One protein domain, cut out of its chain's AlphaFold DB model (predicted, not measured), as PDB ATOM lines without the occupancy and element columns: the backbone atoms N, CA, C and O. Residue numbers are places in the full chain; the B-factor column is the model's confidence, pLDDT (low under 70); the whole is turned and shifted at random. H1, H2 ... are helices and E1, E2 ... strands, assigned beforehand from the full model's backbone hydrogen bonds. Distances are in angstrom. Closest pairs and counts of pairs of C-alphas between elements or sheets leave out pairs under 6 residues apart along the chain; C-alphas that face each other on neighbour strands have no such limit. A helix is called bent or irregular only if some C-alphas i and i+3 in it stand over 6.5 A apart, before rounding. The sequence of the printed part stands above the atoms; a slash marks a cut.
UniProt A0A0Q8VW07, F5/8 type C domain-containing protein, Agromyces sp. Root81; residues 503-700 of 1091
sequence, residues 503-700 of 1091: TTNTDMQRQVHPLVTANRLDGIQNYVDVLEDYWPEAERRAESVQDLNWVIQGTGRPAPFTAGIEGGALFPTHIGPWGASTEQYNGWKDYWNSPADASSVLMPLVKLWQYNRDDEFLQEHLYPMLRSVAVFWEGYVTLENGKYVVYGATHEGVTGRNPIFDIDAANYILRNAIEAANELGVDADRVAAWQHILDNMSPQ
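AT A GLANCE: This is residues 503 to 700 of the 1091 residues of the protein "F5/8 type C domain-containing protein" of Agromyces sp. Root81 (UniProt A0A0Q8VW07). What is the main picture? Two helical hairpins, H5 with H6 and H7 with H8, make the core, H7 crossing H5 and H6; H1 and H2 pack on H5, and the bent H3 runs past H5 and H6. Two small strand hairpins, E1 with E2 and E3 with E4, lie with H4 at the end away from H2. What is it built of? The 198 printed residues include eight named helices and four named strands, in the order H1 to H6, E1 to E4, H7, H8: mostly helix, with two antiparallel two-stranded sheets. It is compact, radius of gyration of the C-alphas 15.8 A, spanning 45 by 37 by 27 A.

HOW THE PARTS SIT: What comes first? H1, residues 507 to 510, touches residues 600 to 604 of the hub H5, residues 597 to 612, closest C-alphas Gln 509 and Val 601, 6.5 A. H2, residues 513 to 517, touches H5, closest C-alphas His 513 and Pro 604, 4.9 A. H3, residues 521 to 543, assigned as one helix by its hydrogen bonds, is bent, C-alphas 533 and 536 being 7.3 A apart; its arm H3b, residues 536 to 543, and H4, residues 545 to 551, only just touch, only at the corner, with 3 pairs of C-alphas within 8 A, the closest Arg 541 and Asp 547, 5.8 A. How do the long helices stand? H5 and H6, residues 615 to 636, form a helical hairpin, closest C-alphas Trp 609 and Leu 618, 6.5 A. H7, residues 660 to 680, touches H6 at a steep tilt of 46 degrees, opposite ways, closest C-alphas Ala 630 and Leu 670, 5.6 A. H7 and H8, residues 684 to 695, form a helical hairpin, closest C-alphas Ile 674 and Val 687, 5.5 A. How do the strands pair? Hairpin E1, residues 638 to 640, and E2, residues 643 to 645, has N 640 and O 643 within hydrogen-bond range at 2.8 A; hairpin E3, residues 647 to 649, and E4, residues 655 to 657, has N 656 and O 648 at 3.0 A. What of helix backbones? Every O i to N i+4 pair is within hydrogen-bond range in H3b, H4 and H7; H2 has 0 of 1, with 1 of 2 O i to N i+3 pairs.

IN THESE COORDINATES: Where are the anchors? H1 begins at C-alpha 507, (184.381, 144.188, 235.515), and H8 ends at C-alpha 695, (192.446, 172.088, 241.886). Which are longest? By residues the longest helix is the bent H3, with 23; from first to last C-alpha H7 measures 30.1 A, H6 28.8 A and H5 24.0 A.

THE WHOLE: Any cut? The printed part has none; the H4 to H5 link, 45 residues, is long. Where is confidence low? Residues 584 to 586 are under 70.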
ATOM      1  N   THR A 503     185.487 140.866 240.319       91.38
ATOM      2  CA  THR A 503     186.675 141.595 239.870       91.38
ATOM      3  C   THR A 503     186.391 143.106 239.903       91.38
ATOM      4  O   THR A 503     185.524 143.611 239.185       91.38
ATOM      5  N   THR A 504     187.070 143.831 240.793       93.31
ATOM      6  CA  THR A 504     186.733 145.202 241.226       93.31
ATOM      7  C   THR A 504     187.369 146.296 240.371       93.31
ATOM      8  O   THR A 504     186.962 147.453 240.473       93.31
ATOM      9  N   ASN A 505     188.292 145.953 239.472       90.62
ATOM     10  CA  ASN A 505     188.951 146.888 238.555       90.62
ATOM     11  C   ASN A 505     188.107 147.212 237.300       90.62
ATOM     12  O   ASN A 505     188.666 147.432 236.223       90.62
ATOM     13  N   THR A 506     186.774 147.272 237.458       89.44
ATOM     14  CA  THR A 506     185.694 147.671 236.520       89.44
ATOM     15  C   THR A 506     184.777 146.550 236.022       89.44
ATOM     16  O   THR A 506     183.661 146.837 235.589       89.44
ATOM     17  N   ASP A 507     185.169 145.280 236.103       88.75
ATOM     18  CA  ASP A 507     184.381 144.188 235.515       88.75
ATOM     19  C   ASP A 507     183.060 143.915 236.246       88.75
ATOM     20  O   ASP A 507     182.014 143.814 235.601       88.75
ATOM     21  N   MET A 508     183.074 143.880 237.581       89.88
ATOM     22  CA  MET A 508     181.856 143.750 238.390       89.88
ATOM     23  C   MET A 508     180.894 144.927 238.160       89.88
ATOM     24  O   MET A 508     179.681 144.778 238.282       89.88
ATOM     25  N   GLN A 509     181.422 146.098 237.818       92.06
ATOM     26  CA  GLN A 509     180.666 147.335 237.656       92.06
ATOM     27  C   GLN A 509     180.037 147.471 236.271       92.06
ATOM     28  O   GLN A 509     178.949 148.037 236.152       92.06
ATOM     29  N   ARG A 510     180.681 146.903 235.236       88.12
ATOM     30  CA  ARG A 510     180.199 146.870 233.841       88.12
ATOM     31  C   ARG A 510     178.778 146.309 233.698       88.12
ATOM     32  O   ARG A 510     178.084 146.693 232.762       88.12
ATOM     33  N   GLN A 511     178.342 145.435 234.606       85.75
ATOM     34  CA  GLN A 511     176.983 144.873 234.611       85.75
ATOM     35  C   GLN A 511     175.938 145.746 235.325       85.75
ATOM     36  O   GLN A 511     174.773 145.707 234.942       85.75
ATOM     37  N   VAL A 512     176.317 146.546 236.329       89.38
ATOM     38  CA  VAL A 512     175.347 147.289 237.159       89.38
ATOM     39  C   VAL A 512     175.133 148.726 236.699       89.38
ATOM     40  O   VAL A 512     174.006 149.209 236.722       89.38
ATOM     41  N   HIS A 513     176.170 149.424 236.227       89.94
ATOM     42  CA  HIS A 513     176.023 150.838 235.849       89.94
ATOM     43  C   HIS A 513     175.042 151.100 234.684       89.94
ATOM     44  O   HIS A 513     174.378 152.141 234.721       89.94
ATOM     45  N   PRO A 514     174.849 150.193 233.693       92.69
ATOM     46  CA  PRO A 514     173.851 150.401 232.644       92.69
ATOM     47  C   PRO A 514     172.407 150.257 233.144       92.69
ATOM     48  O   PRO A 514     171.486 150.737 232.480       92.69
ATOM     49  N   LEU A 515     172.188 149.615 234.304       95.50
ATOM     50  CA  LEU A 515     170.860 149.510 234.920       95.50
ATOM     51  C   LEU A 515     170.329 150.877 235.350       95.50
ATOM     52  O   LEU A 515     169.119 151.088 235.292       95.50
ATOM     53  N   VAL A 516     171.216 151.807 235.724       96.00
ATOM     54  CA  VAL A 516     170.831 153.166 236.124       96.00
ATOM     55  C   VAL A 516     170.129 153.869 234.966       96.00
ATOM     56  O   VAL A 516     168.954 154.202 235.080       96.00
ATOM     57  N   THR A 517     170.798 154.003 233.816       95.69
ATOM     58  CA  THR A 517     170.234 154.656 232.621       95.69
ATOM     59  C   THR A 517     169.044 153.879 232.045       95.69
ATOM     60  O   THR A 517     168.102 154.469 231.521       95.69
ATOM     61  N   ALA A 518     169.027 152.551 232.209       97.00
ATOM     62  CA  ALA A 518     167.893 151.701 231.852       97.00
ATOM     63  C   ALA A 518     166.719 151.764 232.852       97.00
ATOM     64  O   ALA A 518     165.779 150.979 232.714       97.00
ATOM     65  N   ASN A 519     166.751 152.640 233.858       96.75
ATOM     66  CA  ASN A 519     165.703 152.798 234.868       96.75
ATOM     67  C   ASN A 519     165.399 151.513 235.680       96.75
ATOM     68  O   ASN A 519     164.259 151.240 236.039       96.75
ATOM     69  N   ARG A 520     166.408 150.682 235.964       95.12
ATOM     70  CA  ARG A 520     166.295 149.380 236.662       95.12
ATOM     71  C   ARG A 520     167.084 149.372 237.976       95.12
ATOM     72  O   ARG A 520     167.954 148.534 238.194       95.12
ATOM     73  N   LEU A 521     166.793 150.354 238.829       93.88
ATOM     74  CA  LEU A 521     167.587 150.669 240.027       93.88
ATOM     75  C   LEU A 521     167.584 149.558 241.087       93.88
ATOM     76  O   LEU A 521     168.581 149.337 241.764       93.88
ATOM     77  N   ASP A 522     166.480 148.824 241.193       89.56
ATOM     78  CA  ASP A 522     166.293 147.705 242.119       89.56
ATOM     79  C   ASP A 522     167.337 146.596 241.946       89.56
ATOM     80  O   ASP A 522     167.747 145.987 242.932       89.56
ATOM     81  N   GLY A 523     167.826 146.370 240.724       87.12
ATOM     82  CA  GLY A 523     168.883 145.387 240.461       87.12
ATOM     83  C   GLY A 523     170.252 145.743 241.058       87.12
ATOM     84  O   GLY A 523     171.177 144.936 240.995       87.12
ATOM     85  N   ILE A 524     170.410 146.940 241.632       93.62
ATOM     86  CA  ILE A 524     171.675 147.427 242.199       93.62
ATOM     87  C   ILE A 524     171.761 147.142 243.707       93.62
ATOM     88  O   ILE A 524     172.862 147.099 244.245       93.62
ATOM     89  N   GLN A 525     170.652 146.868 244.401       93.75
ATOM     90  CA  GLN A 525     170.669 146.672 245.859       93.75
ATOM     91  C   GLN A 525     171.643 145.561 246.290       93.75
ATOM     92  O   GLN A 525     172.500 145.775 247.137       93.75
ATOM     93  N   ASN A 526     171.616 144.411 245.616       93.19
ATOM     94  CA  ASN A 526     172.532 143.305 245.910       93.19
ATOM     95  C   ASN A 526     174.018 143.646 245.666       93.19
ATOM     96  O   ASN A 526     174.908 142.975 246.191       93.19
ATOM     97  N   TYR A 527     174.304 144.649 244.833       94.94
ATOM     98  CA  TYR A 527     175.650 145.187 244.646       94.94
ATOM     99  C   TYR A 527     176.064 146.048 245.847       94.94
ATOM    100  O   TYR A 527     177.182 145.890 246.333       94.94
ATOM    101  N   VAL A 528     175.156 146.889 246.361       96.06
ATOM    102  CA  VAL A 528     175.354 147.672 247.595       96.06
ATOM    103  C   VAL A 528     175.656 146.741 248.769       96.06
ATOM    104  O   VAL A 528     176.702 146.893 249.392       96.06
ATOM    105  N   ASP A 529     174.828 145.714 248.986       94.62
ATOM    106  CA  ASP A 529     174.976 144.759 250.096       94.62
ATOM    107  C   ASP A 529     176.367 144.092 250.112       94.62
ATOM    108  O   ASP A 529     177.016 143.972 251.152       94.62
ATOM    109  N   VAL A 530     176.870 143.686 248.936       93.38
ATOM    110  CA  VAL A 530     178.208 143.084 248.795       93.38
ATOM    111  C   VAL A 530     179.315 144.067 249.177       93.38
ATOM    112  O   VAL A 530     180.310 143.657 249.784       93.38
ATOM    113  N   LEU A 531     179.176 145.341 248.804       96.19
ATOM    114  CA  LEU A 531     180.158 146.364 249.146       96.19
ATOM    115  C   LEU A 531     180.135 146.677 250.639       96.19
ATOM    116  O   LEU A 531     181.204 146.717 251.242       96.19
ATOM    117  N   GLU A 532     178.961 146.820 251.247       96.12
ATOM    118  CA  GLU A 532     178.822 147.073 252.685       96.12
ATOM    119  C   GLU A 532     179.429 145.949 253.530       96.12
ATOM    120  O   GLU A 532     180.193 146.211 254.461       96.12
ATOM    121  N   ASP A 533     179.180 144.693 253.149       92.00
ATOM    122  CA  ASP A 533     179.780 143.522 253.791       92.00
ATOM    123  C   ASP A 533     181.318 143.520 253.695       92.00
ATOM    124  O   ASP A 533     182.002 142.994 254.580       92.00
ATOM    125  N   TYR A 534     181.884 144.065 252.611       92.69
ATOM    126  CA  TYR A 534     183.333 144.125 252.392       92.69
ATOM    127  C   TYR A 534     183.992 145.385 252.962       92.69
ATOM    128  O   TYR A 534     185.188 145.364 253.261       92.69
ATOM    129  N   TRP A 535     183.242 146.470 253.152       96.25
ATOM    130  CA  TRP A 535     183.791 147.786 253.478       96.25
ATOM    131  C   TRP A 535     184.709 147.811 254.710       96.25
ATOM    132  O   TRP A 535     185.799 148.378 254.612       96.25
ATOM    133  N   PRO A 536     184.392 147.116 255.823       94.38
ATOM    134  CA  PRO A 536     185.297 147.051 256.972       94.38
ATOM    135  C   PRO A 536     186.681 146.460 256.644       94.38
ATOM    136  O   PRO A 536     187.693 146.851 257.227       94.38
ATOM    137  N   GLU A 537     186.764 145.511 255.705       91.00
ATOM    138  CA  GLU A 537     188.046 144.960 255.244       91.00
ATOM    139  C   GLU A 537     188.789 145.947 254.341       91.00
ATOM    140  O   GLU A 537     190.020 146.018 254.402       91.00
ATOM    141  N   ALA A 538     188.067 146.745 253.553       95.50
ATOM    142  CA  ALA A 538     188.668 147.823 252.777       95.50
ATOM    143  C   ALA A 538     189.284 148.905 253.683       95.50
ATOM    144  O   ALA A 538     190.398 149.368 253.417       95.50
ATOM    145  N   GLU A 539     188.617 149.260 254.783       96.81
ATOM    146  CA  GLU A 539     189.144 150.202 255.780       96.81
ATOM    147  C   GLU A 539     190.401 149.655 256.470       96.81
ATOM    148  O   GLU A 539     191.451 150.305 256.492       96.81
ATOM    149  N   ARG A 540     190.360 148.392 256.924       94.12
ATOM    150  CA  ARG A 540     191.531 147.722 257.517       94.12
ATOM    151  C   ARG A 540     192.736 147.712 256.564       94.12
ATOM    152  O   ARG A 540     193.884 147.814 257.009       94.12
ATOM    153  N   ARG A 541     192.509 147.545 255.257       93.69
ATOM    154  CA  ARG A 541     193.572 147.566 254.236       93.69
ATOM    155  C   ARG A 541     194.189 148.948 254.074       93.69
ATOM    156  O   ARG A 541     195.411 149.038 253.983       93.69
ATOM    157  N   ALA A 542     193.395 150.015 254.092       97.50
ATOM    158  CA  ALA A 542     193.924 151.376 254.012       97.50
ATOM    159  C   ALA A 542     194.766 151.749 255.246       97.50
ATOM    160  O   ALA A 542     195.777 152.443 255.127       97.50
ATOM    161  N   GLU A 543     194.419 151.232 256.426       97.12
ATOM    162  CA  GLU A 543     195.198 151.425 257.659       97.12
ATOM    163  C   GLU A 543     196.489 150.587 257.719       97.12
ATOM    164  O   GLU A 543     197.386 150.829 258.537       97.12
ATOM    165  N   SER A 544     196.633 149.607 256.830       94.75
ATOM    166  CA  SER A 544     197.785 148.717 256.786       94.75
ATOM    167  C   SER A 544     198.913 149.304 255.940       94.75
ATOM    168  O   SER A 544     198.884 149.328 254.710       94.75
ATOM    169  N   VAL A 545     200.001 149.691 256.614       97.00
ATOM    170  CA  VAL A 545     201.262 150.100 255.969       97.00
ATOM    171  C   VAL A 545     201.760 149.047 254.976       97.00
ATOM    172  O   VAL A 545     202.373 149.387 253.966       97.00
ATOM    173  N   GLN A 546     201.542 147.764 255.266       94.56
ATOM    174  CA  GLN A 546     201.965 146.683 254.384       94.56
ATOM    175  C   GLN A 546     201.148 146.665 253.090       94.56
ATOM    176  O   GLN A 546     201.743 146.610 252.017       94.56
ATOM    177  N   ASP A 547     199.823 146.758 253.196       94.44
ATOM    178  CA  ASP A 547     198.912 146.771 252.051       94.44
ATOM    179  C   ASP A 547     199.167 147.994 251.159       94.44
ATOM    180  O   ASP A 547     199.406 147.844 249.960       94.44
ATOM    181  N   LEU A 548     199.282 149.192 251.744       97.19
ATOM    182  CA  LEU A 548     199.646 150.408 251.007       97.19
ATOM    183  C   LEU A 548     200.986 150.267 250.267       97.19
ATOM    184  O   LEU A 548     201.122 150.684 249.115       97.19
ATOM    185  N   ASN A 549     201.988 149.660 250.914       96.62
ATOM    186  CA  ASN A 549     203.298 149.434 250.303       96.62
ATOM    187  C   ASN A 549     203.286 148.336 249.226       96.62
ATOM    188  O   ASN A 549     204.127 148.367 248.326       96.62
ATOM    189  N   TRP A 550     202.342 147.396 249.280       95.25
ATOM    190  CA  TRP A 550     202.100 146.436 248.206       95.25
ATOM    191  C   TRP A 550     201.496 147.106 246.972       95.25
ATOM    192  O   TRP A 550     201.981 146.842 245.873       95.25
ATOM    193  N   VAL A 551     200.538 148.025 247.134       95.56
ATOM    194  CA  VAL A 551     199.957 148.785 246.008       95.56
ATOM    195  C   VAL A 551     201.038 149.553 245.242       95.56
ATOM    196  O   VAL A 551     201.087 149.511 244.017       95.56
ATOM    197  N   ILE A 552     201.970 150.214 245.933       96.00
ATOM    198  CA  ILE A 552     203.004 151.032 245.266       96.00
ATOM    199  C   ILE A 552     204.234 150.231 244.809       96.00
ATOM    200  O   ILE A 552     205.169 150.804 244.237       96.00
ATOM    201  N   GLN A 553     204.289 148.920 245.054       94.00
ATOM    202  CA  GLN A 553     205.472 148.114 244.764       94.00
ATOM    203  C   GLN A 553     205.777 148.084 243.257       94.00
ATOM    204  O   GLN A 553     205.036 147.503 242.478       94.00
ATOM    205  N   GLY A 554     206.914 148.644 242.838       92.31
ATOM    206  CA  GLY A 554     207.305 148.659 241.420       92.31
ATOM    207  C   GLY A 554     206.674 149.785 240.589       92.31
ATOM    208  O   GLY A 554     206.884 149.829 239.382       92.31
ATOM    209  N   THR A 555     205.963 150.724 241.223       94.94
ATOM    210  CA  THR A 555     205.397 151.923 240.564       94.94
ATOM    211  C   THR A 555     206.409 153.051 240.355       94.94
ATOM    212  O   THR A 555     206.164 153.986 239.601       94.94
ATOM    213  N   GLY A 556     207.556 152.988 241.040       93.38
ATOM    214  CA  GLY A 556     208.553 154.058 241.037       93.38
ATOM    215  C   GLY A 556     208.297 155.168 242.062       93.38
ATOM    216  O   GLY A 556     209.033 156.156 242.051       93.38
ATOM    217  N   ARG A 557     207.317 155.011 242.969       95.19
ATOM    218  CA  ARG A 557     207.111 155.937 244.095       95.19
ATOM    219  C   ARG A 557     208.401 156.081 244.930       95.19
ATOM    220  O   ARG A 557     208.926 155.061 245.383       95.19
ATOM    221  N   PRO A 558     208.917 157.303 245.177       91.25
ATOM    222  CA  PRO A 558     210.221 157.490 245.828       91.25
ATOM    223  C   PRO A 558     210.294 157.036 247.292       91.25
ATOM    224  O   PRO A 558     211.353 156.595 247.741       91.25
ATOM    225  N   ALA A 559     209.198 157.173 248.042       93.06
ATOM    226  CA  ALA A 559     209.143 156.876 249.471       93.06
ATOM    227  C   ALA A 559     207.988 155.913 249.798       93.06
ATOM    228  O   ALA A 559     206.871 156.133 249.315       93.06
ATOM    229  N   PRO A 560     208.233 154.875 250.625       95.88
ATOM    230  CA  PRO A 560     207.177 153.999 251.111       95.88
ATOM    231  C   PRO A 560     206.285 154.717 252.126       95.88
ATOM    232  O   PRO A 560     206.701 155.684 252.770       95.88
ATOM    233  N   PHE A 561     205.082 154.193 252.324       97.44
ATOM    234  CA  PHE A 561     204.224 154.602 253.426       97.44
ATOM    235  C   PHE A 561     204.838 154.181 254.764       97.44
ATOM    236  O   PHE A 561     205.330 153.059 254.911       97.44
ATOM    237  N   THR A 562     204.801 155.087 255.742       97.19
ATOM    238  CA  THR A 562     205.259 154.847 257.123       97.19
ATOM    239  C   THR A 562     204.114 154.781 258.131       97.19
ATOM    240  O   THR A 562     204.342 154.403 259.278       97.19
ATOM    241  N   ALA A 563     202.902 155.143 257.712       97.69
ATOM    242  CA  ALA A 563     201.660 155.053 258.469       97.69
ATOM    243  C   ALA A 563     200.525 154.647 257.517       97.69
ATOM    244  O   ALA A 563     200.640 154.853 256.306       97.69
ATOM    245  N   GLY A 564     199.478 154.038 258.072       97.88
ATOM    246  CA  GLY A 564     198.226 153.795 257.361       97.88
ATOM    247  C   GLY A 564     197.439 155.083 257.132       97.88
ATOM    248  O   GLY A 564     197.771 156.127 257.699       97.88
ATOM    249  N   ILE A 565     196.388 154.992 256.324       98.44
ATOM    250  CA  ILE A 565     195.441 156.081 256.080       98.44
ATOM    251  C   ILE A 565     194.170 155.791 256.891       98.44
ATOM    252  O   ILE A 565     193.296 155.056 256.441       98.44
ATOM    253  N   GLU A 566     194.109 156.323 258.114       97.62
ATOM    254  CA  GLU A 566     192.975 156.152 259.042       97.62
ATOM    255  C   GLU A 566     191.682 156.729 258.452       97.62
ATOM    256  O   GLU A 566     191.656 157.875 257.993       97.62
ATOM    257  N   GLY A 567     190.613 155.927 258.461       96.56
ATOM    258  CA  GLY A 567     189.335 156.267 257.827       96.56
ATOM    259  C   GLY A 567     189.355 156.256 256.293       96.56
ATOM    260  O   GLY A 567     188.388 156.707 255.683       96.56
ATOM    261  N   GLY A 568     190.446 155.789 255.674       98.25
ATOM    262  CA  GLY A 568     190.517 155.506 254.242       98.25
ATOM    263  C   GLY A 568     189.918 154.139 253.900       98.25
ATOM    264  O   GLY A 568     189.827 153.289 254.776       98.25
ATOM    265  N   ALA A 569     189.589 153.882 252.631       98.31
ATOM    266  CA  ALA A 569     189.232 152.544 252.140       98.31
ATOM    267  C   ALA A 569     190.093 152.135 250.933       98.31
ATOM    268  O   ALA A 569     190.304 152.924 250.014       98.31
ATOM    269  N   LEU A 570     190.587 150.891 250.937       96.94
ATOM    270  CA  LEU A 570     191.430 150.311 249.889       96.94
ATOM    271  C   LEU A 570     190.936 148.907 249.515       96.94
ATOM    272  O   LEU A 570     190.919 148.003 250.348       96.94
ATOM    273  N   PHE A 571     190.614 148.703 248.240       95.56
ATOM    274  CA  PHE A 571     190.170 147.412 247.714       95.56
ATOM    275  C   PHE A 571     191.315 146.657 247.023       95.56
ATOM    276  O   PHE A 571     192.146 147.293 246.374       95.56
ATOM    277  N   PRO A 572     191.372 145.317 247.132       92.38
ATOM    278  CA  PRO A 572     192.092 144.483 246.177       92.38
ATOM    279  C   PRO A 572     191.270 144.307 244.891       92.38
ATOM    280  O   PRO A 572     190.058 144.536 244.883       92.38
ATOM    281  N   THR A 573     191.910 143.790 243.842       92.12
ATOM    282  CA  THR A 573     191.304 143.581 242.515       92.12
ATOM    283  C   THR A 573     190.234 142.487 242.500       92.12
ATOM    284  O   THR A 573     189.376 142.467 241.624       92.12
ATOM    285  N   HIS A 574     190.252 141.577 243.476       88.31
ATOM    286  CA  HIS A 574     189.410 140.381 243.486       88.31
ATOM    287  C   HIS A 574     188.789 140.133 244.867       88.31
ATOM    288  O   HIS A 574     189.485 139.789 245.838       88.31
ATOM    289  N   ILE A 575     187.463 140.268 244.955       87.88
ATOM    290  CA  ILE A 575     186.688 140.033 246.180       87.88
ATOM    291  C   ILE A 575     185.628 138.933 246.004       87.88
ATOM    292  O   ILE A 575     185.324 138.465 244.907       87.88
ATOM    293  N   GLY A 576     185.074 138.476 247.124       84.31
ATOM    294  CA  GLY A 576     183.950 137.547 247.193       84.31
ATOM    295  C   GLY A 576     182.885 138.032 248.182       84.31
ATOM    296  O   GLY A 576     182.999 139.131 248.717       84.31
ATOM    297  N   PRO A 577     181.848 137.224 248.445       84.69
ATOM    298  CA  PRO A 577     180.727 137.619 249.284       84.69
ATOM    299  C   PRO A 577     181.143 137.686 250.754       84.69
ATOM    300  O   PRO A 577     182.143 137.077 251.159       84.69
ATOM    301  N   TRP A 578     180.317 138.353 251.562       85.19
ATOM    302  CA  TRP A 578     180.413 138.353 253.024       85.19
ATOM    303  C   TRP A 578     181.805 138.752 253.542       85.19
ATOM    304  O   TRP A 578     182.377 138.068 254.397       85.19
ATOM    305  N   GLY A 579     182.381 139.802 252.954       83.50
ATOM    306  CA  GLY A 579     183.670 140.371 253.355       83.50
ATOM    307  C   GLY A 579     184.915 139.563 252.974       83.50
ATOM    308  O   GLY A 579     186.011 139.841 253.463       83.50
ATOM    309  N   ALA A 580     184.799 138.543 252.117       80.56
ATOM    310  CA  ALA A 580     185.942 137.719 251.724       80.56
ATOM    311  C   ALA A 580     186.730 138.300 250.542       80.56
ATOM    312  O   ALA A 580     186.168 138.896 249.635       80.56
ATOM    313  N   SER A 581     188.038 138.023 250.474       80.00
ATOM    314  CA  SER A 581     188.829 138.208 249.238       80.00
ATOM    315  C   SER A 581     189.040 136.874 248.509       80.00
ATOM    316  O   SER A 581     189.181 135.815 249.148       80.00
ATOM    317  N   THR A 582     189.034 136.892 247.174       75.31
ATOM    318  CA  THR A 582     189.136 135.706 246.291       75.31
ATOM    319  C   THR A 582     190.548 135.450 245.791       75.31
ATOM    320  O   THR A 582     190.984 134.293 245.819       75.31
ATOM    321  N   GLU A 583     191.328 136.497 245.554       71.44
ATOM    322  CA  GLU A 583     192.778 136.407 245.388       71.44
ATOM    323  C   GLU A 583     193.473 136.920 246.658       71.44
ATOM    324  O   GLU A 583     193.172 137.996 247.162       71.44
ATOM    325  N   GLN A 584     194.317 136.077 247.264       63.06
ATOM    326  CA  GLN A 584     195.182 136.446 248.394       63.06
ATOM    327  C   GLN A 584     196.554 135.800 248.185       63.06
ATOM    328  O   GLN A 584     196.962 134.867 248.883       63.06
ATOM    329  N   TYR A 585     197.260 136.280 247.162       66.62
ATOM    330  CA  TYR A 585     198.673 136.003 246.922       66.62
ATOM    331  C   TYR A 585     199.570 136.545 248.050       66.62
ATOM    332  O   TYR A 585     200.758 136.210 248.071       66.62
ATOM    333  N   ASN A 586     199.015 137.323 248.996       68.06
ATOM    334  CA  ASN A 586     199.702 137.928 250.140       68.06
ATOM    335  C   ASN A 586     200.841 138.846 249.675       68.06
ATOM    336  O   ASN A 586     202.001 138.688 250.075       68.06
ATOM    337  N   GLY A 587     200.516 139.765 248.762       82.69
ATOM    338  CA  GLY A 587     201.490 140.628 248.101       82.69
ATOM    339  C   GLY A 587     200.867 141.628 247.133       82.69
ATOM    340  O   GLY A 587     199.656 141.687 246.964       82.69
ATOM    341  N   TRP A 588     201.722 142.363 246.420       83.69
ATOM    342  CA  TRP A 588     201.326 143.362 245.414       83.69
ATOM    343  C   TRP A 588     200.358 142.857 244.331       83.69
ATOM    344  O   TRP A 588     199.621 143.655 243.764       83.69
ATOM    345  N   LYS A 589     200.323 141.545 244.066       87.50
ATOM    346  CA  LYS A 589     199.393 140.928 243.108       87.50
ATOM    347  C   LYS A 589     197.935 140.941 243.555       87.50
ATOM    348  O   LYS A 589     197.080 140.772 242.708       87.50
ATOM    349  N   ASP A 590     197.649 141.150 244.838       87.69
ATOM    350  CA  ASP A 590     196.260 141.299 245.295       87.69
ATOM    351  C   ASP A 590     195.650 142.618 244.798       87.69
ATOM    352  O   ASP A 590     194.437 142.729 244.672       87.69
ATOM    353  N   TYR A 591     196.498 143.604 244.499       92.31
ATOM    354  CA  TYR A 591     196.099 144.938 244.050       92.31
ATOM    355  C   TYR A 591     196.430 145.192 242.580       92.31
ATOM    356  O   TYR A 591     195.990 146.186 242.021       92.31
ATOM    357  N   TRP A 592     197.330 144.394 241.990       92.94
ATOM    358  CA  TRP A 592     197.915 144.645 240.667       92.94
ATOM    359  C   TRP A 592     198.397 146.090 240.447       92.94
ATOM    360  O   TRP A 592     198.410 146.592 239.322       92.94
ATOM    361  N   ASN A 593     198.840 146.723 241.539       95.12
ATOM    362  CA  ASN A 593     199.238 148.127 241.628       95.12
ATOM    363  C   ASN A 593     198.129 149.171 241.379       95.12
ATOM    364  O   ASN A 593     198.464 150.328 241.148       95.12
ATOM    365  N   SER A 594     196.852 148.796 241.461       94.44
ATOM    366  CA  SER A 594     195.698 149.686 241.299       94.44
ATOM    367  C   SER A 594     195.255 150.291 242.642       94.44
ATOM    368  O   SER A 594     194.696 149.584 243.482       94.44
ATOM    369  N   PRO A 595     195.491 151.590 242.903       96.50
ATOM    370  CA  PRO A 595     194.851 152.291 244.018       96.50
ATOM    371  C   PRO A 595     193.380 152.650 243.739       96.50
ATOM    372  O   PRO A 595     192.653 152.978 244.674       96.50
ATOM    373  N   ALA A 596     192.928 152.599 242.482       96.50
ATOM    374  CA  ALA A 596     191.600 153.051 242.070       96.50
ATOM    375  C   ALA A 596     190.475 152.012 242.219       96.50
ATOM    376  O   ALA A 596     189.322 152.342 241.941       96.50
ATOM    377  N   ASP A 597     190.740 150.783 242.672       96.44
ATOM    378  CA  ASP A 597     189.712 149.726 242.745       96.44
ATOM    379  C   ASP A 597     188.541 150.118 243.676       96.44
ATOM    380  O   ASP A 597     187.375 149.910 243.337       96.44
ATOM    381  N   ALA A 598     188.825 150.808 244.791       97.25
ATOM    382  CA  ALA A 598     187.799 151.345 245.697       97.25
ATOM    383  C   ALA A 598     186.968 152.467 245.044       97.25
ATOM    384  O   ALA A 598     185.768 152.588 245.269       97.25
ATOM    385  N   SER A 599     187.602 153.279 244.192       97.31
ATOM    386  CA  SER A 599     186.895 154.299 243.403       97.31
ATOM    387  C   SER A 599     186.026 153.649 242.326       97.31
ATOM    388  O   SER A 599     184.904 154.084 242.072       97.31
ATOM    389  N   SER A 600     186.524 152.558 241.739       95.88
ATOM    390  CA  SER A 600     185.853 151.834 240.668       95.88
ATOM    391  C   SER A 600     184.542 151.229 241.148       95.88
ATOM    392  O   SER A 600     183.555 151.326 240.425       95.88
ATOM    393  N   VAL A 601     184.507 150.635 242.350       96.69
ATOM    394  CA  VAL A 601     183.278 150.063 242.936       96.69
ATOM    395  C   VAL A 601     182.247 151.113 243.354       96.69
ATOM    396  O   VAL A 601     181.056 150.822 243.356       96.69
ATOM    397  N   LEU A 602     182.660 152.349 243.642       97.19
ATOM    398  CA  LEU A 602     181.711 153.410 243.991       97.19
ATOM    399  C   LEU A 602     181.083 154.105 242.794       97.19
ATOM    400  O   LEU A 602     180.000 154.663 242.943       97.19
ATOM    401  N   MET A 603     181.706 154.051 241.616       95.94
ATOM    402  CA  MET A 603     181.181 154.718 240.423       95.94
ATOM    403  C   MET A 603     179.696 154.397 240.152       95.94
ATOM    404  O   MET A 603     178.914 155.342 240.031       95.94
ATOM    405  N   PRO A 604     179.242 153.124 240.135       95.56
ATOM    406  CA  PRO A 604     177.828 152.834 239.900       95.56
ATOM    407  C   PRO A 604     176.896 153.407 240.975       95.56
ATOM    408  O   PRO A 604     175.764 153.754 240.653       95.56
ATOM    409  N   LEU A 605     177.357 153.522 242.227       97.44
ATOM    410  CA  LEU A 605     176.561 154.051 243.339       97.44
ATOM    411  C   LEU A 605     176.476 155.578 243.316       97.44
ATOM    412  O   LEU A 605     175.409 156.136 243.554       97.44
ATOM    413  N   VAL A 606     177.573 156.255 242.965       97.69
ATOM    414  CA  VAL A 606     177.567 157.703 242.714       97.69
ATOM    415  C   VAL A 606     176.626 158.024 241.556       97.69
ATOM    416  O   VAL A 606     175.766 158.892 241.687       97.69
ATOM    417  N   LYS A 607     176.719 157.268 240.454       95.81
ATOM    418  CA  LYS A 607     175.805 157.409 239.316       95.81
ATOM    419  C   LYS A 607     174.354 157.127 239.714       95.81
ATOM    420  O   LYS A 607     173.469 157.854 239.283       95.81
ATOM    421  N   LEU A 608     174.095 156.105 240.535       96.69
ATOM    422  CA  LEU A 608     172.757 155.819 241.063       96.69
ATOM    423  C   LEU A 608     172.183 157.042 241.791       96.69
ATOM    424  O   LEU A 608     171.112 157.497 241.402       96.69
ATOM    425  N   TRP A 609     172.921 157.599 242.759       97.69
ATOM    426  CA  TRP A 609     172.508 158.789 243.510       97.69
ATOM    427  C   TRP A 609     172.264 159.999 242.601       97.69
ATOM    428  O   TRP A 609     171.215 160.627 242.677       97.69
ATOM    429  N   GLN A 610     173.172 160.295 241.672       96.62
ATOM    430  CA  GLN A 610     172.988 161.405 240.728       96.62
ATOM    431  C   GLN A 610     171.712 161.252 239.880       96.62
ATOM    432  O   GLN A 610     171.059 162.231 239.530       96.62
ATOM    433  N   TYR A 611     171.323 160.019 239.554       97.31
ATOM    434  CA  TYR A 611     170.217 159.731 238.640       97.31
ATOM    435  C   TYR A 611     168.890 159.444 239.350       97.31
ATOM    436  O   TYR A 611     167.869 159.364 238.669       97.31
ATOM    437  N   ASN A 612     168.867 159.265 240.674       95.56
ATOM    438  CA  ASN A 612     167.634 159.089 241.454       95.56
ATOM    439  C   ASN A 612     167.418 160.160 242.534       95.56
ATOM    440  O   ASN A 612     166.286 160.308 242.990       95.56
ATOM    441  N   ARG A 613     168.482 160.893 242.898       95.94
ATOM    442  CA  ARG A 613     168.540 161.936 243.933       95.94
ATOM    443  C   ARG A 613     167.895 161.478 245.242       95.94
ATOM    444  O   ARG A 613     167.055 162.151 245.824       95.94
ATOM    445  N   ASP A 614     168.250 160.261 245.648       95.69
ATOM    446  CA  ASP A 614     167.793 159.644 246.889       95.69
ATOM    447  C   ASP A 614     168.705 160.055 248.056       95.69
ATOM    448  O   ASP A 614     169.816 159.536 248.213       95.69
ATOM    449  N   ASP A 615     168.230 161.011 248.858       94.44
ATOM    450  CA  ASP A 615     168.936 161.549 250.027       94.44
ATOM    451  C   ASP A 615     169.185 160.493 251.116       94.44
ATOM    452  O   ASP A 615     170.215 160.535 251.792       94.44
ATOM    453  N   GLU A 616     168.264 159.539 251.300       96.06
ATOM    454  CA  GLU A 616     168.413 158.464 252.291       96.06
ATOM    455  C   GLU A 616     169.526 157.517 251.845       96.06
ATOM    456  O   GLU A 616     170.448 157.232 252.613       96.06
ATOM    457  N   PHE A 617     169.524 157.128 250.566       96.75
ATOM    458  CA  PHE A 617     170.618 156.357 249.984       96.75
ATOM    459  C   PHE A 617     171.961 157.091 250.080       96.75
ATOM    460  O   PHE A 617     172.977 156.486 250.442       96.75
ATOM    461  N   LEU A 618     171.977 158.398 249.791       98.19
ATOM    462  CA  LEU A 618     173.171 159.221 249.942       98.19
ATOM    463  C   LEU A 618     173.688 159.171 251.380       98.19
ATOM    464  O   LEU A 618     174.866 158.895 251.601       98.19
ATOM    465  N   GLN A 619     172.824 159.449 252.353       97.88
ATOM    466  CA  GLN A 619     173.211 159.609 253.747       97.88
ATOM    467  C   GLN A 619     173.609 158.283 254.406       97.88
ATOM    468  O   GLN A 619     174.603 158.243 255.139       97.88
ATOM    469  N   GLU A 620     172.827 157.225 254.196       95.75
ATOM    470  CA  GLU A 620     172.952 155.971 254.943       95.75
ATOM    471  C   GLU A 620     173.925 154.984 254.295       95.75
ATOM    472  O   GLU A 620     174.629 154.273 255.013       95.75
ATOM    473  N   HIS A 621     174.023 154.990 252.962       95.94
ATOM    474  CA  HIS A 621     174.781 153.991 252.211       95.94
ATOM    475  C   HIS A 621     175.991 154.603 251.489       95.94
ATOM    476  O   HIS A 621     177.140 154.240 251.754       95.94
ATOM    477  N   LEU A 622     175.776 155.564 250.584       98.31
ATOM    478  CA  LEU A 622     176.834 156.050 249.691       98.31
ATOM    479  C   LEU A 622     177.861 156.950 250.389       98.31
ATOM    480  O   LEU A 622     179.063 156.735 250.229       98.31
ATOM    481  N   TYR A 623     177.433 157.974 251.129       98.62
ATOM    482  CA  TYR A 623     178.336 158.998 251.657       98.62
ATOM    483  C   TYR A 623     179.404 158.445 252.610       98.62
ATOM    484  O   TYR A 623     180.566 158.821 252.439       98.62
ATOM    485  N   PRO A 624     179.104 157.534 253.559       98.50
ATOM    486  CA  PRO A 624     180.139 156.927 254.398       98.50
ATOM    487  C   PRO A 624     181.247 156.259 253.571       98.50
ATOM    488  O   PRO A 624     182.438 156.485 253.812       98.50
ATOM    489  N   MET A 625     180.856 155.509 252.537       98.69
ATOM    490  CA  MET A 625     181.785 154.857 251.623       98.69
ATOM    491  C   MET A 625     182.562 155.878 250.780       98.69
ATOM    492  O   MET A 625     183.794 155.848 250.748       98.69
ATOM    493  N   LEU A 626     181.872 156.837 250.163       98.62
ATOM    494  CA  LEU A 626     182.465 157.886 249.330       98.62
ATOM    495  C   LEU A 626     183.475 158.738 250.106       98.62
ATOM    496  O   LEU A 626     184.590 158.974 249.638       98.62
ATOM    497  N   ARG A 627     183.121 159.121 251.335       98.75
ATOM    498  CA  ARG A 627     183.994 159.820 252.276       98.75
ATOM    499  C   ARG A 627     185.261 159.020 252.559       98.75
ATOM    500  O   ARG A 627     186.345 159.595 252.526       98.75
ATOM    501  N   SER A 628     185.154 157.715 252.813       98.81
ATOM    502  CA  SER A 628     186.330 156.879 253.094       98.81
ATOM    503  C   SER A 628     187.300 156.805 251.905       98.81
ATOM    504  O   SER A 628     188.517 156.881 252.079       98.81
ATOM    505  N   VAL A 629     186.801 156.764 250.666       98.81
ATOM    506  CA  VAL A 629     187.670 156.777 249.476       98.81
ATOM    507  C   VAL A 629     188.262 158.172 249.232       98.81
ATOM    508  O   VAL A 629     189.423 158.283 248.837       98.81
ATOM    509  N   ALA A 630     187.535 159.252 249.533       98.88
ATOM    510  CA  ALA A 630     188.084 160.611 249.489       98.88
ATOM    511  C   ALA A 630     189.219 160.807 250.513       98.88
ATOM    512  O   ALA A 630     190.268 161.358 250.176       98.88
ATOM    513  N   VAL A 631     189.056 160.279 251.732       98.81
ATOM    514  CA  VAL A 631     190.108 160.252 252.766       98.81
ATOM    515  C   VAL A 631     191.303 159.402 252.323       98.81
ATOM    516  O   VAL A 631     192.449 159.798 252.544       98.81
ATOM    517  N   PHE A 632     191.065 158.269 251.652       98.88
ATOM    518  CA  PHE A 632     192.138 157.487 251.042       98.88
ATOM    519  C   PHE A 632     192.941 158.332 250.050       98.88
ATOM    520  O   PHE A 632     194.159 158.433 250.194       98.88
ATOM    521  N   TRP A 633     192.284 158.994 249.092       98.75
ATOM    522  CA  TRP A 633     192.980 159.838 248.122       98.75
ATOM    523  C   TRP A 633     193.732 160.989 248.786       98.75
ATOM    524  O   TRP A 633     194.896 161.194 248.450       98.75
ATOM    525  N   GLU A 634     193.131 161.660 249.775       98.25
ATOM    526  CA  GLU A 634     193.766 162.708 250.588       98.25
ATOM    527  C   GLU A 634     195.102 162.253 251.199       98.25
ATOM    528  O   GLU A 634     196.092 162.986 251.143       98.25
ATOM    529  N   GLY A 635     195.152 161.028 251.736       97.88
ATOM    530  CA  GLY A 635     196.362 160.442 252.320       97.88
ATOM    531  C   GLY A 635     197.309 159.765 251.319       97.88
ATOM    532  O   GLY A 635     198.483 159.546 251.632       97.88
ATOM    533  N   TYR A 636     196.825 159.405 250.128       98.50
ATOM    534  CA  TYR A 636     197.575 158.610 249.155       98.50
ATOM    535  C   TYR A 636     198.413 159.461 248.198       98.50
ATOM    536  O   TYR A 636     199.579 159.115 247.931       98.50
ATOM    537  N   VAL A 637     197.827 160.545 247.671       98.00
ATOM    538  CA  VAL A 637     198.469 161.415 246.677       98.00
ATOM    539  C   VAL A 637     199.675 162.140 247.267       98.00
ATOM    540  O   VAL A 637     199.738 162.439 248.457       98.00
ATOM    541  N   THR A 638     200.669 162.439 246.433       96.00
ATOM    542  CA  THR A 638     201.881 163.150 246.873       96.00
ATOM    543  C   THR A 638     201.967 164.509 246.191       96.00
ATOM    544  O   THR A 638     201.872 164.590 244.973       96.00
ATOM    545  N   LEU A 639     202.154 165.585 246.959       96.75
ATOM    546  CA  LEU A 639     202.380 166.916 246.395       96.75
ATOM    547  C   LEU A 639     203.840 167.048 245.938       96.75
ATOM    548  O   LEU A 639     204.753 167.145 246.758       96.75
ATOM    549  N   GLU A 640     204.060 167.098 244.627       95.88
ATOM    550  CA  GLU A 640     205.373 167.259 244.006       95.88
ATOM    551  C   GLU A 640     205.364 168.465 243.068       95.88
ATOM    552  O   GLU A 640     204.552 168.557 242.151       95.88
ATOM    553  N   ASN A 641     206.289 169.406 243.267       95.00
ATOM    554  CA  ASN A 641     206.424 170.597 242.414       95.00
ATOM    555  C   ASN A 641     205.108 171.388 242.232       95.00
ATOM    556  O   ASN A 641     204.856 171.940 241.164       95.00
ATOM    557  N   GLY A 642     204.275 171.444 243.277       96.44
ATOM    558  CA  GLY A 642     202.992 172.154 243.258       96.44
ATOM    559  C   GLY A 642     201.842 171.395 242.591       96.44
ATOM    560  O   GLY A 642     200.775 171.976 242.429       96.44
ATOM    561  N   LYS A 643     202.032 170.123 242.217       98.06
ATOM    562  CA  LYS A 643     200.975 169.254 241.691       98.06
ATOM    563  C   LYS A 643     200.859 167.962 242.489       98.06
ATOM    564  O   LYS A 643     201.871 167.373 242.861       98.06
ATOM    565  N   TYR A 644     199.634 167.521 242.752       98.50
ATOM    566  CA  TYR A 644     199.391 166.202 243.322       98.50
ATOM    567  C   TYR A 644     199.597 165.135 242.257       98.50
ATOM    568  O   TYR A 644     199.142 165.277 241.119       98.50
ATOM    569  N   VAL A 645     200.351 164.100 242.611       98.12
ATOM    570  CA  VAL A 645     200.712 163.003 241.712       98.12
ATOM    571  C   VAL A 645     200.312 161.670 242.310       98.12
ATOM    572  O   VAL A 645     200.293 161.500 243.536       98.12
ATOM    573  N   VAL A 646     200.034 160.719 241.424       97.81
ATOM    574  CA  VAL A 646     199.658 159.352 241.780       97.81
ATOM    575  C   VAL A 646     200.743 158.384 241.326       97.81
ATOM    576  O   VAL A 646     201.380 158.587 240.296       97.81
ATOM    577  N   TYR A 647     200.966 157.326 242.095       97.75
ATOM    578  CA  TYR A 647     201.826 156.213 241.709       97.75
ATOM    579  C   TYR A 647     201.008 154.938 241.807       97.75
ATOM    580  O   TYR A 647     200.630 154.561 242.909       97.75
ATOM    581  N   GLY A 648     200.750 154.294 240.680       96.81
ATOM    582  CA  GLY A 648     199.806 153.183 240.601       96.81
ATOM    583  C   GLY A 648     199.922 152.476 239.260       96.81
ATOM    584  O   GLY A 648     201.040 152.340 238.742       96.81
ATOM    585  N   ALA A 649     198.791 152.071 238.687       95.38
ATOM    586  CA  ALA A 649     198.730 151.409 237.394       95.38
ATOM    587  C   ALA A 649     197.399 151.664 236.675       95.38
ATOM    588  O   ALA A 649     196.335 151.490 237.250       95.38
ATOM    589  N   THR A 650     197.455 151.993 235.379       93.12
ATOM    590  CA  THR A 650     196.237 152.206 234.564       93.12
ATOM    591  C   THR A 650     195.502 150.902 234.262       93.12
ATOM    592  O   THR A 650     194.303 150.895 234.022       93.12
ATOM    593  N   HIS A 651     196.226 149.790 234.240       91.06
ATOM    594  CA  HIS A 651     195.683 148.442 234.146       91.06
ATOM    595  C   HIS A 651     196.670 147.484 234.823       91.06
ATOM    596  O   HIS A 651     197.805 147.878 235.078       91.06
ATOM    597  N   GLU A 652     196.270 146.246 235.100       90.50
ATOM    598  CA  GLU A 652     197.017 145.269 235.899       90.50
ATOM    599  C   GLU A 652     198.524 145.226 235.576       90.50
ATOM    600  O   GLU A 652     198.951 144.773 234.511       90.50
ATOM    601  N   GLY A 653     199.355 145.722 236.500       88.06
ATOM    602  CA  GLY A 653     200.815 145.750 236.343       88.06
ATOM    603  C   GLY A 653     201.368 146.745 235.306       88.06
ATOM    604  O   GLY A 653     202.579 146.768 235.074       88.06
ATOM    605  N   VAL A 654     200.534 147.594 234.702       93.12
ATOM    606  CA  VAL A 654     200.927 148.720 233.834       93.12
ATOM    607  C   VAL A 654     201.277 149.921 234.711       93.12
ATOM    608  O   VAL A 654     200.554 150.916 234.772       93.12
ATOM    609  N   THR A 655     202.370 149.773 235.461       94.88
ATOM    610  CA  THR A 655     202.719 150.682 236.552       94.88
ATOM    611  C   THR A 655     203.389 151.970 236.082       94.88
ATOM    612  O   THR A 655     204.108 151.995 235.079       94.88
ATOM    613  N   GLY A 656     203.209 153.049 236.842       95.69
ATOM    614  CA  GLY A 656     203.925 154.296 236.595       95.69
ATOM    615  C   GLY A 656     203.504 155.454 237.489       95.69
ATOM    616  O   GLY A 656     202.698 155.310 238.411       95.69
ATOM    617  N   ARG A 657     204.078 156.624 237.190       97.12
ATOM    618  CA  ARG A 657     203.656 157.914 237.742       97.12
ATOM    619  C   ARG A 657     202.486 158.447 236.926       97.12
ATOM    620  O   ARG A 657     202.487 158.322 235.703       97.12
ATOM    621  N   ASN A 658     201.532 159.066 237.609       97.62
ATOM    622  CA  ASN A 658     200.328 159.650 237.041       97.62
ATOM    623  C   ASN A 658     199.602 158.719 236.052       97.62
ATOM    624  O   ASN A 658     199.358 159.134 234.918       97.62
ATOM    625  N   PRO A 659     199.281 157.465 236.431       96.94
ATOM    626  CA  PRO A 659     198.411 156.642 235.604       96.94
ATOM    627  C   PRO A 659     197.074 157.355 235.381       96.94
ATOM    628  O   PRO A 659     196.488 157.876 236.331       96.94
ATOM    629  N   ILE A 660     196.613 157.419 234.131       96.38
ATOM    630  CA  ILE A 660     195.430 158.210 233.764       96.38
ATOM    631  C   ILE A 660     194.182 157.773 234.533       96.38
ATOM    632  O   ILE A 660     193.467 158.617 235.065       96.38
ATOM    633  N   PHE A 661     193.972 156.458 234.663       95.00
ATOM    634  CA  PHE A 661     192.782 155.913 235.311       95.00
ATOM    635  C   PHE A 661     192.747 156.262 236.805       95.00
ATOM    636  O   PHE A 661     191.689 156.586 237.335       95.00
ATOM    637  N   ASP A 662     193.911 156.294 237.462       97.12
ATOM    638  CA  ASP A 662     194.031 156.678 238.869       97.12
ATOM    639  C   ASP A 662     193.825 158.188 239.090       97.12
ATOM    640  O   ASP A 662     193.222 158.590 240.085       97.12
ATOM    641  N   ILE A 663     194.311 159.038 238.173       97.81
ATOM    642  CA  ILE A 663     194.052 160.489 238.220       97.81
ATOM    643  C   ILE A 663     192.555 160.759 238.100       97.81
ATOM    644  O   ILE A 663     192.000 161.529 238.887       97.81
ATOM    645  N   ASP A 664     191.906 160.129 237.124       97.56
ATOM    646  CA  ASP A 664     190.485 160.336 236.866       97.56
ATOM    647  C   ASP A 664     189.625 159.778 238.004       97.56
ATOM    648  O   ASP A 664     188.691 160.450 238.433       97.56
ATOM    649  N   ALA A 665     189.999 158.629 238.575       97.81
ATOM    650  CA  ALA A 665     189.364 158.071 239.765       97.81
ATOM    651  C   ALA A 665     189.434 159.027 240.969       97.81
ATOM    652  O   ALA A 665     188.416 159.292 241.611       97.81
ATOM    653  N   ALA A 666     190.613 159.587 241.258       98.44
ATOM    654  CA  ALA A 666     190.782 160.549 242.343       98.44
ATOM    655  C   ALA A 666     189.963 161.826 242.105       98.44
ATOM    656  O   ALA A 666     189.259 162.285 243.004       98.44
ATOM    657  N   ASN A 667     189.999 162.375 240.886       98.38
ATOM    658  CA  ASN A 667     189.210 163.555 240.526       98.38
ATOM    659  C   ASN A 667     187.705 163.300 240.669       98.38
ATOM    660  O   ASN A 667     186.990 164.145 241.210       98.38
ATOM    661  N   TYR A 668     187.237 162.143 240.200       98.31
ATOM    662  CA  TYR A 668     185.840 161.738 240.281       98.31
ATOM    663  C   TYR A 668     185.386 161.604 241.735       98.31
ATOM    664  O   TYR A 668     184.395 162.216 242.126       98.31
ATOM    665  N   ILE A 669     186.131 160.872 242.568       98.62
ATOM    666  CA  ILE A 669     185.772 160.690 243.978       98.62
ATOM    667  C   ILE A 669     185.788 162.013 244.736       98.62
ATOM    668  O   ILE A 669     184.826 162.306 245.437       98.62
ATOM    669  N   LEU A 670     186.834 162.832 244.591       98.81
ATOM    670  CA  LEU A 670     186.926 164.100 245.319       98.81
ATOM    671  C   LEU A 670     185.797 165.057 244.919       98.81
ATOM    672  O   LEU A 670     185.186 165.654 245.799       98.81
ATOM    673  N   ARG A 671     185.476 165.166 243.622       98.38
ATOM    674  CA  ARG A 671     184.371 166.007 243.138       98.38
ATOM    675  C   ARG A 671     183.034 165.585 243.747       98.38
ATOM    676  O   ARG A 671     182.346 166.417 244.326       98.38
ATOM    677  N   ASN A 672     182.704 164.298 243.659       98.50
ATOM    678  CA  ASN A 672     181.426 163.785 244.148       98.50
ATOM    679  C   ASN A 672     181.357 163.773 245.686       98.50
ATOM    680  O   ASN A 672     180.302 164.026 246.254       98.50
ATOM    681  N   ALA A 673     182.475 163.539 246.383       98.75
ATOM    682  CA  ALA A 673     182.530 163.629 247.842       98.75
ATOM    683  C   ALA A 673     182.302 165.062 248.338       98.75
ATOM    684  O   ALA A 673     181.642 165.253 249.354       98.75
ATOM    685  N   ILE A 674     182.830 166.064 247.624       98.81
ATOM    686  CA  ILE A 674     182.582 167.482 247.908       98.81
ATOM    687  C   ILE A 674     181.105 167.820 247.690       98.81
ATOM    688  O   ILE A 674     180.505 168.462 248.548       98.81
ATOM    689  N   GLU A 675     180.525 167.386 246.571       98.00
ATOM    690  CA  GLU A 675     179.107 167.594 246.257       98.00
ATOM    691  C   GLU A 675     178.209 167.007 247.355       98.00
ATOM    692  O   GLU A 675     177.471 167.745 248.004       98.00
ATOM    693  N   ALA A 676     178.383 165.720 247.659       98.56
ATOM    694  CA  ALA A 676     177.637 165.025 248.701       98.56
ATOM    695  C   ALA A 676     177.831 165.643 250.098       98.56
ATOM    696  O   ALA A 676     176.875 165.797 250.856       98.56
ATOM    697  N   ALA A 677     179.061 166.029 250.454       98.56
ATOM    698  CA  ALA A 677     179.347 166.659 251.744       98.56
ATOM    699  C   ALA A 677     178.655 168.022 251.885       98.56
ATOM    700  O   ALA A 677     178.158 168.351 252.964       98.56
ATOM    701  N   ASN A 678     178.610 168.806 250.806       98.12
ATOM    702  CA  ASN A 678     177.908 170.085 250.783       98.12
ATOM    703  C   ASN A 678     176.391 169.896 250.874       98.12
ATOM    704  O   ASN A 678     175.751 170.628 251.627       98.12
ATOM    705  N   GLU A 679     175.837 168.914 250.158       96.38
ATOM    706  CA  GLU A 679     174.410 168.569 250.192       96.38
ATOM    707  C   GLU A 679     173.963 168.154 251.601       96.38
ATOM    708  O   GLU A 679     172.995 168.689 252.139       96.38
ATOM    709  N   LEU A 680     174.748 167.299 252.261       97.75
ATOM    710  CA  LEU A 680     174.489 166.837 253.626       97.75
ATOM    711  C   LEU A 680     174.907 167.844 254.719       97.75
ATOM    712  O   LEU A 680     174.555 167.676 255.890       97.75
ATOM    713  N   GLY A 681     175.680 168.881 254.380       97.69
ATOM    714  CA  GLY A 681     176.191 169.877 255.328       97.69
ATOM    715  C   GLY A 681     177.231 169.340 256.328       97.69
ATOM    716  O   GLY A 681     177.235 169.751 257.493       97.69
ATOM    717  N   VAL A 682     178.111 168.430 255.898       97.75
ATOM    718  CA  VAL A 682     179.097 167.708 256.733       97.75
ATOM    719  C   VAL A 682     180.540 167.871 256.221       97.75
ATOM    720  O   VAL A 682     180.767 168.362 255.123       97.75
ATOM    721  N   ASP A 683     181.536 167.513 257.049       97.38
ATOM    722  CA  ASP A 683     182.980 167.494 256.717       97.38
ATOM    723  C   ASP A 683     183.529 168.771 256.021       97.38
ATOM    724  O   ASP A 683     184.436 168.713 255.188       97.38
ATOM    725  N   ALA A 684     183.016 169.955 256.380       95.31
ATOM    726  CA  ALA A 684     183.377 171.232 255.744       95.31
ATOM    727  C   ALA A 684     184.890 171.556 255.767       95.31
ATOM    728  O   ALA A 684     185.402 172.242 254.881       95.31
ATOM    729  N   ASP A 685     185.625 171.074 256.773       91.94
ATOM    730  CA  ASP A 685     187.082 171.191 256.862       91.94
ATOM    731  C   ASP A 685     187.806 170.299 255.844       91.94
ATOM    732  O   ASP A 685     188.804 170.725 255.255       91.94
ATOM    733  N   ARG A 686     187.279 169.097 255.584       96.75
ATOM    734  CA  ARG A 686     187.807 168.193 254.558       96.75
ATOM    735  C   ARG A 686     187.438 168.639 253.156       96.75
ATOM    736  O   ARG A 686     188.294 168.562 252.285       96.75
ATOM    737  N   VAL A 687     186.240 169.191 252.946       98.44
ATOM    738  CA  VAL A 687     185.828 169.775 251.656       98.44
ATOM    739  C   VAL A 687     186.878 170.763 251.140       98.44
ATOM    740  O   VAL A 687     187.274 170.694 249.979       98.44
ATOM    741  N   ALA A 688     187.411 171.630 252.006       96.94
ATOM    742  CA  ALA A 688     188.471 172.563 251.623       96.94
ATOM    743  C   ALA A 688     189.784 171.858 251.219       96.94
ATOM    744  O   ALA A 688     190.449 172.282 250.271       96.94
ATOM    745  N   ALA A 689     190.166 170.783 251.918       97.56
ATOM    746  CA  ALA A 689     191.356 169.996 251.595       97.56
ATOM    747  C   ALA A 689     191.187 169.207 250.287       97.56
ATOM    748  O   ALA A 689     192.079 169.219 249.438       97.56
ATOM    749  N   TRP A 690     190.029 168.575 250.095       98.69
ATOM    750  CA  TRP A 690     189.671 167.845 248.882       98.69
ATOM    751  C   TRP A 690     189.629 168.769 247.669       98.69
ATOM    752  O   TRP A 690     190.224 168.439 246.645       98.69
ATOM    753  N   GLN A 691     189.035 169.961 247.801       98.56
ATOM    754  CA  GLN A 691     189.030 170.962 246.733       98.56
ATOM    755  C   GLN A 691     190.455 171.400 246.380       98.56
ATOM    756  O   GLN A 691     190.807 171.475 245.207       98.56
ATOM    757  N   HIS A 692     191.317 171.615 247.381       98.19
ATOM    758  CA  HIS A 692     192.716 171.957 247.129       98.19
ATOM    759  C   HIS A 692     193.460 170.846 246.370       98.19
ATOM    760  O   HIS A 692     194.278 171.149 245.498       98.19
ATOM    761  N   ILE A 693     193.203 169.572 246.683       98.62
ATOM    762  CA  ILE A 693     193.780 168.450 245.931       98.62
ATOM    763  C   ILE A 693     193.265 168.453 244.495       98.62
ATOM    764  O   ILE A 693     194.080 168.416 243.576       98.62
ATOM    765  N   LEU A 694     191.948 168.563 244.310       98.00
ATOM    766  CA  LEU A 694     191.292 168.566 243.005       98.00
ATOM    767  C   LEU A 694     191.834 169.689 242.100       98.00
ATOM    768  O   LEU A 694     192.266 169.428 240.979       98.00
ATOM    769  N   ASP A 695     191.934 170.917 242.618       98.25
ATOM    770  CA  ASP A 695     192.446 172.088 241.886       98.25
ATOM    771  C   ASP A 695     193.929 171.954 241.496       98.25
ATOM    772  O   ASP A 695     194.410 172.546 240.521       98.25
ATOM    773  N   ASN A 696     194.688 171.178 242.273       98.38
ATOM    774  CA  ASN A 696     196.129 171.017 242.109       98.38
ATOM    775  C   ASN A 696     196.526 169.616 241.636       98.38
ATOM    776  O   ASN A 696     197.715 169.294 241.651       98.38
ATOM    777  N   MET A 697     195.586 168.800 241.163       98.31
ATOM    778  CA  MET A 697     195.895 167.493 240.595       98.31
ATOM    779  C   MET A 697     196.746 167.638 239.324       98.31
ATOM    780  O   MET A 697     196.686 168.651 238.604       98.31
ATOM    781  N   SER A 698     197.607 166.653 239.069       98.00
ATOM    782  CA  SER A 698     198.330 166.560 237.798       98.00
ATOM    783  C   SER A 698     197.339 166.377 236.643       98.00
ATOM    784  O   SER A 698     196.347 165.669 236.812       98.00
ATOM    785  N   PRO A 699     197.589 166.986 235.471       95.44
ATOM    786  CA  PRO A 699     196.768 166.728 234.294       95.44
ATOM    787  C   PRO A 699     196.934 165.276 233.831       95.44
ATOM    788  O   PRO A 699     197.958 164.644 234.114       95.44
ATOM    789  N   GLN A 700     195.966 164.777 233.063       95.50
ATOM    790  CA  GLN A 700     196.064 163.465 232.428       95.50
ATOM    791  C   GLN A 700     197.333 163.389 231.559       95.50
ATOM    792  O   GLN A 700     197.648 164.344 230.834       95.50
TER     793      GLN A 700